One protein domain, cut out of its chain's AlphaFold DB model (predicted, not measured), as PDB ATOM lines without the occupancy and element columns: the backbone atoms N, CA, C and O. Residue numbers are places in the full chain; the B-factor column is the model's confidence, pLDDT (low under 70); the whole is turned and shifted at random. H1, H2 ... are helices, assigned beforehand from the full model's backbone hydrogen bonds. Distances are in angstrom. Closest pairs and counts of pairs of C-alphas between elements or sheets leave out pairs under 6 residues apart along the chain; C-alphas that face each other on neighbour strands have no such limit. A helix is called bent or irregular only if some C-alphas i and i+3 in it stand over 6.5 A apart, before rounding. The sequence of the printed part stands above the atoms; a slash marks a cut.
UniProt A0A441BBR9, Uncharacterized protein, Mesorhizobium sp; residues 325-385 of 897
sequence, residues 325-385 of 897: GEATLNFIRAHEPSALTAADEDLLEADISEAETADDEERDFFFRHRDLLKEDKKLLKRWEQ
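Overview. This is residues 325 to 385 of the 897 residues of an uncharacterized protein of Mesorhizobium sp (UniProt A0A441BBR9). What shape do these atoms make? Four short helices form a small rounded cluster, with H1 and H3 in the middle, H2 at one end and H4 at the other. H4 folds back on H3 as a helical hairpin. What is it made of? The printed part has 61 residues with four named helices, in the order H1, H2, H3, H4, and no named strand; its class is all helix. How tight is it? It is compact, with a radius of gyration of the C-alphas of 10.6 A and spans of 28 by 25 by 18 A.

Along the chain. Where do the first helices lie? H1, residues 325 to 335, begins at C-alpha 325 (7.970, -25.342, 6.273) and is 15.5 A long. H2, residues 342 to 349, is 10.5 A long. And the later ones? H3, residues 360 to 373, is 18.3 A long and irregular, with C-alphas 368 and 371 7.6 A apart. H4, residues 377 to 385, is 12.2 A long and ends at C-alpha 385 (-4.396, -23.529, 12.635).

Arrangement. What does H1 meet? It touches H2, the closest C-alphas being those of Gly 325 and Leu 348 at 4.2 A, opposite ways at a steep tilt of 52 degrees. H1 and H3 are near each other; H1 and H4 are close but not clearly touching, with C-alphas 328 and 379 closest at 7.1 A. What does H3 touch? With residues 361 to 365 alone it only just touches H2, with 3 pairs of C-alphas within 8 A, the closest those of Asp 344 and Phe 365 at 7.0 A, about perpendicular at 88 degrees. In the hairpin, H3 and H4 touch at a shallow tilt of 26 degrees, opposite ways, the closest C-alphas being those of Leu 373 and Leu 380 at 5.3 A. H2 and H4 are apart. Are the backbones well paired? Every O i to N i+4 pair is within hydrogen-bond range in H1, H2 and H4, and 8 of 10 are in H3.

Size, cuts and confidence. How far does it reach? The two C-alphas farthest apart, those of Ser 338 and Ala 355, are 29.4 A apart. Is it continuous and confident? The printed part has no cut and no long link; H3 to H4 is tight. Its mean pLDDT is 84.8, and no printed residue is under 70.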
ATOM      1  N   GLY A 325       7.253 -24.413   7.153       88.62
ATOM      2  CA  GLY A 325       7.970 -25.342   6.273       88.62
ATOM      3  C   GLY A 325       9.311 -25.801   6.854       88.62
ATOM      4  O   GLY A 325       9.498 -26.985   7.122       88.62
ATOM      5  N   GLU A 326      10.191 -24.857   7.204       88.62
ATOM      6  CA  GLU A 326      11.510 -25.138   7.799       88.62
ATOM      7  C   GLU A 326      11.416 -25.947   9.108       88.62
ATOM      8  O   GLU A 326      12.178 -26.888   9.335       88.62
ATOM      9  N   ALA A 327      10.475 -25.597   9.990       88.00
ATOM     10  CA  ALA A 327      10.257 -26.329  11.235       88.00
ATOM     11  C   ALA A 327       9.802 -27.773  10.975       88.00
ATOM     12  O   ALA A 327      10.260 -28.690  11.656       88.00
ATOM     13  N   THR A 328       8.935 -27.965   9.979       90.69
ATOM     14  CA  THR A 328       8.394 -29.274   9.593       90.69
ATOM     15  C   THR A 328       9.455 -30.158   8.961       90.69
ATOM     16  O   THR A 328       9.618 -31.308   9.358       90.69
ATOM     17  N   LEU A 329      10.232 -29.600   8.043       89.88
ATOM     18  CA  LEU A 329      11.299 -30.295   7.340       89.88
ATOM     19  C   LEU A 329      12.414 -30.728   8.305       89.88
ATOM     20  O   LEU A 329      12.847 -31.879   8.273       89.88
ATOM     21  N   ASN A 330      12.796 -29.865   9.253       88.69
ATOM     22  CA  ASN A 330      13.731 -30.225  10.324       88.69
ATOM     23  C   ASN A 330      13.184 -31.327  11.244       88.69
ATOM     24  O   ASN A 330      13.929 -32.225  11.636       88.69
ATOM     25  N   PHE A 331      11.897 -31.265  11.598       90.44
ATOM     26  CA  PHE A 331      11.257 -32.272  12.442       90.44
ATOM     27  C   PHE A 331      11.231 -33.644  11.754       90.44
ATOM     28  O   PHE A 331      11.721 -34.616  12.332       90.44
ATOM     29  N   ILE A 332      10.743 -33.722  10.511       88.75
ATOM     30  CA  ILE A 332      10.613 -34.994   9.789       88.75
ATOM     31  C   ILE A 332      11.990 -35.574   9.451       88.75
ATOM     32  O   ILE A 332      12.208 -36.757   9.693       88.75
ATOM     33  N   ARG A 333      12.969 -34.764   9.017       87.12
ATOM     34  CA  ARG A 333      14.343 -35.251   8.774       87.12
ATOM     35  C   ARG A 333      15.000 -35.849  10.024       87.12
ATOM     36  O   ARG A 333      15.837 -36.739   9.897       87.12
ATOM     37  N   ALA A 334      14.640 -35.371  11.216       86.25
ATOM     38  CA  ALA A 334      15.172 -35.883  12.477       86.25
ATOM     39  C   ALA A 334      14.475 -37.164  12.971       86.25
ATOM     40  O   ALA A 334      15.126 -37.969  13.636       86.25
ATOM     41  N   HIS A 335      13.185 -37.348  12.671       84.88
ATOM     42  CA  HIS A 335      12.384 -38.468  13.186       84.88
ATOM     43  C   HIS A 335      12.213 -39.583  12.149       84.88
ATOM     44  O   HIS A 335      12.513 -40.739  12.438       84.88
ATOM     45  N   GLU A 336      11.791 -39.241  10.929       86.00
ATOM     46  CA  GLU A 336      11.554 -40.197   9.846       86.00
ATOM     47  C   GLU A 336      11.903 -39.595   8.466       86.00
ATOM     48  O   GLU A 336      11.020 -39.251   7.678       86.00
ATOM     49  N   PRO A 337      13.200 -39.463   8.129       77.94
ATOM     50  CA  PRO A 337      13.632 -38.832   6.878       77.94
ATOM     51  C   PRO A 337      13.149 -39.549   5.607       77.94
ATOM     52  O   PRO A 337      13.056 -38.917   4.561       77.94
ATOM     53  N   SER A 338      12.809 -40.842   5.675       82.75
ATOM     54  CA  SER A 338      12.233 -41.593   4.549       82.75
ATOM     55  C   SER A 338      10.761 -41.280   4.266       82.75
ATOM     56  O   SER A 338      10.235 -41.767   3.269       82.75
ATOM     57  N   ALA A 339      10.083 -40.517   5.132       79.81
ATOM     58  CA  ALA A 339       8.682 -40.155   4.943       79.81
ATOM     59  C   ALA A 339       8.489 -39.056   3.881       79.81
ATOM     60  O   ALA A 339       7.418 -38.980   3.282       79.81
ATOM     61  N   LEU A 340       9.503 -38.219   3.625       84.81
ATOM     62  CA  LEU A 340       9.418 -37.123   2.653       84.81
ATOM     63  C   LEU A 340       9.700 -37.610   1.229       84.81
ATOM     64  O   LEU A 340      10.689 -38.295   0.967       84.81
ATOM     65  N   THR A 341       8.845 -37.207   0.292       87.00
ATOM     66  CA  THR A 341       9.129 -37.287  -1.147       87.00
ATOM     67  C   THR A 341       9.828 -36.014  -1.634       87.00
ATOM     68  O   THR A 341       9.780 -34.992  -0.959       87.00
ATOM     69  N   ALA A 342      10.441 -36.037  -2.823       83.44
ATOM     70  CA  ALA A 342      11.074 -34.838  -3.394       83.44
ATOM     71  C   ALA A 342      10.085 -33.662  -3.540       83.44
ATOM     72  O   ALA A 342      10.429 -32.531  -3.227       83.44
ATOM     73  N   ALA A 343       8.833 -33.949  -3.914       83.69
ATOM     74  CA  ALA A 343       7.774 -32.942  -3.980       83.69
ATOM     75  C   ALA A 343       7.402 -32.380  -2.594       83.69
ATOM     76  O   ALA A 343       7.079 -31.204  -2.478       83.69
ATOM     77  N   ASP A 344       7.477 -33.198  -1.537       85.50
ATOM     78  CA  ASP A 344       7.252 -32.730  -0.163       85.50
ATOM     79  C   ASP A 344       8.374 -31.801   0.308       85.50
ATOM     80  O   ASP A 344       8.117 -30.835   1.022       85.50
ATOM     81  N   GLU A 345       9.621 -32.094  -0.069       84.31
ATOM     82  CA  GLU A 345      10.754 -31.220   0.240       84.31
ATOM     83  C   GLU A 345      10.627 -29.882  -0.493       84.31
ATOM     84  O   GLU A 345      10.721 -28.844   0.158       84.31
ATOM     85  N   ASP A 346      10.308 -29.902  -1.790       85.56
ATOM     86  CA  ASP A 346      10.083 -28.688  -2.585       85.56
ATOM     87  C   ASP A 346       8.946 -27.823  -1.998       85.56
ATOM     88  O   ASP A 346       9.086 -26.604  -1.874       85.56
ATOM     89  N   LEU A 347       7.842 -28.450  -1.565       87.75
ATOM     90  CA  LEU A 347       6.708 -27.775  -0.923       87.75
ATOM     91  C   LEU A 347       7.094 -27.121   0.415       87.75
ATOM     92  O   LEU A 347       6.712 -25.987   0.693       87.75
ATOM     93  N   LEU A 348       7.844 -27.823   1.268       87.81
ATOM     94  CA  LEU A 348       8.253 -27.309   2.581       87.81
ATOM     95  C   LEU A 348       9.396 -26.287   2.502       87.81
ATOM     96  O   LEU A 348       9.567 -25.492   3.433       87.81
ATOM     97  N   GLU A 349      10.197 -26.326   1.437       86.31
ATOM     98  CA  GLU A 349      11.214 -25.317   1.127       86.31
ATOM     99  C   GLU A 349      10.594 -24.035   0.543       86.31
ATOM    100  O   GLU A 349      11.183 -22.955   0.679       86.31
ATOM    101  N   ALA A 350       9.386 -24.121  -0.027       81.44
ATOM    102  CA  ALA A 350       8.592 -22.959  -0.407       81.44
ATOM    103  C   ALA A 350       8.137 -22.140   0.822       81.44
ATOM    104  O   ALA A 350       8.031 -22.626   1.952       81.44
ATOM    105  N   ASP A 351       7.894 -20.839   0.618       79.31
ATOM    106  CA  ASP A 351       7.516 -19.934   1.708       79.31
ATOM    107  C   ASP A 351       6.033 -20.089   2.073       79.31
ATOM    108  O   ASP A 351       5.187 -19.349   1.574       79.31
ATOM    109  N   ILE A 352       5.727 -21.046   2.954       84.31
ATOM    110  CA  ILE A 352       4.367 -21.258   3.471       84.31
ATOM    111  C   ILE A 352       3.927 -20.033   4.284       84.31
ATOM    112  O   ILE A 352       4.428 -19.770   5.387       84.31
ATOM    113  N   SER A 353       2.955 -19.297   3.749       81.81
ATOM    114  CA  SER A 353       2.361 -18.129   4.395       81.81
ATOM    115  C   SER A 353       1.205 -18.551   5.303       81.81
ATOM    116  O   SER A 353       0.073 -18.702   4.859       81.81
ATOM    117  N   GLU A 354       1.459 -18.655   6.614       78.50
ATOM    118  CA  GLU A 354       0.433 -18.982   7.630       78.50
ATOM    119  C   GLU A 354      -0.745 -17.967   7.679       78.50
ATOM    120  O   GLU A 354      -1.719 -18.191   8.396       78.50
ATOM    121  N   ALA A 355      -0.665 -16.842   6.952       71.50
ATOM    122  CA  ALA A 355      -1.737 -15.850   6.824       71.50
ATOM    123  C   ALA A 355      -2.743 -16.165   5.699       71.50
ATOM    124  O   ALA A 355      -3.854 -15.628   5.705       71.50
ATOM    125  N   GLU A 356      -2.363 -17.004   4.735       76.25
ATOM    126  CA  GLU A 356      -3.187 -17.366   3.582       76.25
ATOM    127  C   GLU A 356      -3.973 -18.666   3.832       76.25
ATOM    128  O   GLU A 356      -3.853 -19.310   4.875       76.25
ATOM    129  N   THR A 357      -4.881 -19.018   2.919       73.88
ATOM    130  CA  THR A 357      -5.571 -20.319   2.973       73.88
ATOM    131  C   THR A 357      -4.616 -21.389   2.474       73.88
ATOM    132  O   THR A 357      -4.110 -21.223   1.372       73.88
ATOM    133  N   ALA A 358      -4.461 -22.488   3.218       80.25
ATOM    134  CA  ALA A 358      -3.710 -23.639   2.725       80.25
ATOM    135  C   ALA A 358      -4.250 -24.099   1.363       80.25
ATOM    136  O   ALA A 358      -5.477 -24.234   1.230       80.25
ATOM    137  N   ASP A 359      -3.380 -24.329   0.386       83.19
ATOM    138  CA  ASP A 359      -3.729 -24.855  -0.936       83.19
ATOM    139  C   ASP A 359      -3.903 -26.388  -0.926       83.19
ATOM    140  O   ASP A 359      -3.837 -27.033   0.124       83.19
ATOM    141  N   ASP A 360      -4.208 -26.981  -2.083       79.31
ATOM    142  CA  ASP A 360      -4.458 -28.424  -2.186       79.31
ATOM    143  C   ASP A 360      -3.199 -29.268  -1.922       79.31
ATOM    144  O   ASP A 360      -3.295 -30.305  -1.266       79.31
ATOM    145  N   GLU A 361      -2.009 -28.811  -2.319       82.94
ATOM    146  CA  GLU A 361      -0.752 -29.538  -2.090       82.94
ATOM    147  C   GLU A 361      -0.354 -29.514  -0.603       82.94
ATOM    148  O   GLU A 361       0.016 -30.545  -0.028       82.94
ATOM    149  N   GLU A 362      -0.519 -28.369   0.062       87.12
ATOM    150  CA  GLU A 362      -0.294 -28.185   1.500       87.12
ATOM    151  C   GLU A 362      -1.273 -29.006   2.351       87.12
ATOM    152  O   GLU A 362      -0.891 -29.593   3.373       87.12
ATOM    153  N   ARG A 363      -2.540 -29.099   1.926       82.56
ATOM    154  CA  ARG A 363      -3.547 -29.960   2.571       82.56
ATOM    155  C   ARG A 363      -3.183 -31.430   2.415       82.56
ATOM    156  O   ARG A 363      -3.206 -32.170   3.403       82.56
ATOM    157  N   ASP A 364      -2.831 -31.849   1.204       84.25
ATOM    158  CA  ASP A 364      -2.409 -33.215   0.898       84.25
ATOM    159  C   ASP A 364      -1.203 -33.627   1.732       84.25
ATOM    160  O   ASP A 364      -1.168 -34.733   2.282       84.25
ATOM    161  N   PHE A 365      -0.228 -32.730   1.863       89.38
ATOM    162  CA  PHE A 365       0.912 -32.909   2.745       89.38
ATOM    163  C   PHE A 365       0.472 -33.088   4.203       89.38
ATOM    164  O   PHE A 365       0.818 -34.095   4.832       89.38
ATOM    165  N   PHE A 366      -0.336 -32.165   4.738       89.06
ATOM    166  CA  PHE A 366      -0.779 -32.227   6.129       89.06
ATOM    167  C   PHE A 366      -1.511 -33.532   6.443       89.06
ATOM    168  O   PHE A 366      -1.147 -34.206   7.403       89.06
ATOM    169  N   PHE A 367      -2.516 -33.933   5.657       85.12
ATOM    170  CA  PHE A 367      -3.306 -35.132   5.961       85.12
ATOM    171  C   PHE A 367      -2.503 -36.433   5.837       85.12
ATOM    172  O   PHE A 367      -2.749 -37.354   6.625       85.12
ATOM    173  N   ARG A 368      -1.525 -36.510   4.920       87.44
ATOM    174  CA  ARG A 368      -0.599 -37.655   4.822       87.44
ATOM    175  C   ARG A 368       0.310 -37.762   6.044       87.44
ATOM    176  O   ARG A 368       0.478 -38.855   6.578       87.44
ATOM    177  N   HIS A 369       0.848 -36.634   6.509       87.75
ATOM    178  CA  HIS A 369       1.849 -36.583   7.583       87.75
ATOM    179  C   HIS A 369       1.270 -36.282   8.975       87.75
ATOM    180  O   HIS A 369       2.005 -36.270   9.962       87.75
ATOM    181  N   ARG A 370      -0.052 -36.083   9.105       86.38
ATOM    182  CA  ARG A 370      -0.725 -35.692  10.363       86.38
ATOM    183  C   ARG A 370      -0.445 -36.650  11.515       86.38
ATOM    184  O   ARG A 370      -0.299 -36.197  12.647       86.38
ATOM    185  N   ASP A 371      -0.393 -37.956  11.252       84.31
ATOM    186  CA  ASP A 371      -0.117 -38.953  12.294       84.31
ATOM    187  C   ASP A 371       1.338 -38.857  12.807       84.31
ATOM    188  O   ASP A 371       1.538 -38.978  14.013       84.31
ATOM    189  N   LEU A 372       2.314 -38.541  11.946       86.25
ATOM    190  CA  LEU A 372       3.715 -38.291  12.327       86.25
ATOM    191  C   LEU A 372       3.862 -36.963  13.094       86.25
ATOM    192  O   LEU A 372       4.527 -36.891  14.126       86.25
ATOM    193  N   LEU A 373       3.162 -35.912  12.653       88.88
ATOM    194  CA  LEU A 373       3.170 -34.597  13.308       88.88
ATOM    195  C   LEU A 373       2.649 -34.632  14.756       88.88
ATOM    196  O   LEU A 373       2.955 -33.728  15.532       88.88
ATOM    197  N   LYS A 374       1.898 -35.668  15.164       83.94
ATOM    198  CA  LYS A 374       1.422 -35.830  16.554       83.94
ATOM    199  C   LYS A 374       2.546 -35.939  17.581       83.94
ATOM    200  O   LYS A 374       2.296 -35.645  18.754       83.94
ATOM    201  N   GLU A 375       3.754 -36.325  17.173       85.50
ATOM    202  CA  GLU A 375       4.906 -36.386  18.075       85.50
ATOM    203  C   GLU A 375       5.400 -34.982  18.479       85.50
ATOM    204  O   GLU A 375       5.812 -34.789  19.625       85.50
ATOM    205  N   ASP A 376       5.233 -33.966  17.617       86.56
ATOM    206  CA  ASP A 376       5.447 -32.550  17.954       86.56
ATOM    207  C   ASP A 376       4.119 -31.778  18.020       86.56
ATOM    208  O   ASP A 376       3.634 -31.168  17.064       86.56
ATOM    209  N   LYS A 377       3.553 -31.719  19.232       83.75
ATOM    210  CA  LYS A 377       2.287 -31.024  19.515       83.75
ATOM    211  C   LYS A 377       2.276 -29.550  19.103       83.75
ATOM    212  O   LYS A 377       1.204 -29.016  18.821       83.75
ATOM    213  N   LYS A 378       3.423 -28.857  19.130       84.50
ATOM    214  CA  LYS A 378       3.484 -27.433  18.763       84.50
ATOM    215  C   LYS A 378       3.399 -27.279  17.256       84.50
ATOM    216  O   LYS A 378       2.683 -26.398  16.785       84.50
ATOM    217  N   LEU A 379       4.114 -28.130  16.530       88.12
ATOM    218  CA  LEU A 379       4.102 -28.140  15.079       88.12
ATOM    219  C   LEU A 379       2.735 -28.570  14.536       88.12
ATOM    220  O   LEU A 379       2.182 -27.871  13.689       88.12
ATOM    221  N   LEU A 380       2.138 -29.628  15.098       86.75
ATOM    222  CA  LEU A 380       0.780 -30.058  14.755       86.75
ATOM    223  C   LEU A 380      -0.233 -28.924  14.936       86.75
ATOM    224  O   LEU A 380      -1.026 -28.666  14.039       86.75
ATOM    225  N   LYS A 381      -0.184 -28.208  16.067       84.50
ATOM    226  CA  LYS A 381      -1.108 -27.097  16.334       84.50
ATOM    227  C   LYS A 381      -0.983 -25.974  15.299       84.50
ATOM    228  O   LYS A 381      -1.997 -25.388  14.937       84.50
ATOM    229  N   ARG A 382       0.235 -25.660  14.836       87.62
ATOM    230  CA  ARG A 382       0.444 -24.655  13.777       87.62
ATOM    231  C   ARG A 382      -0.180 -25.102  12.461       87.62
ATOM    232  O   ARG A 382      -0.910 -24.330  11.854       87.62
ATOM    233  N   TRP A 383       0.035 -26.358  12.077       89.25
ATOM    234  CA  TRP A 383      -0.591 -26.935  10.889       89.25
ATOM    235  C   TRP A 383      -2.118 -26.983  10.986       89.25
ATOM    236  O   TRP A 383      -2.795 -26.597  10.044       89.25
ATOM    237  N   GLU A 384      -2.682 -27.380  12.130       85.75
ATOM    238  CA  GLU A 384      -4.134 -27.357  12.347       85.75
ATOM    239  C   GLU A 384      -4.699 -25.933  12.229       85.75
ATOM    240  O   GLU A 384      -5.738 -25.727  11.607       85.75
ATOM    241  N   GLN A 385      -4.005 -24.932  12.781       83.75
ATOM    242  CA  GLN A 385      -4.396 -23.529  12.635       83.75
ATOM    243  C   GLN A 385      -4.320 -23.056  11.183       83.75
ATOM    244  O   GLN A 385      -5.209 -22.334  10.750       83.75
TER     245      GLN A 385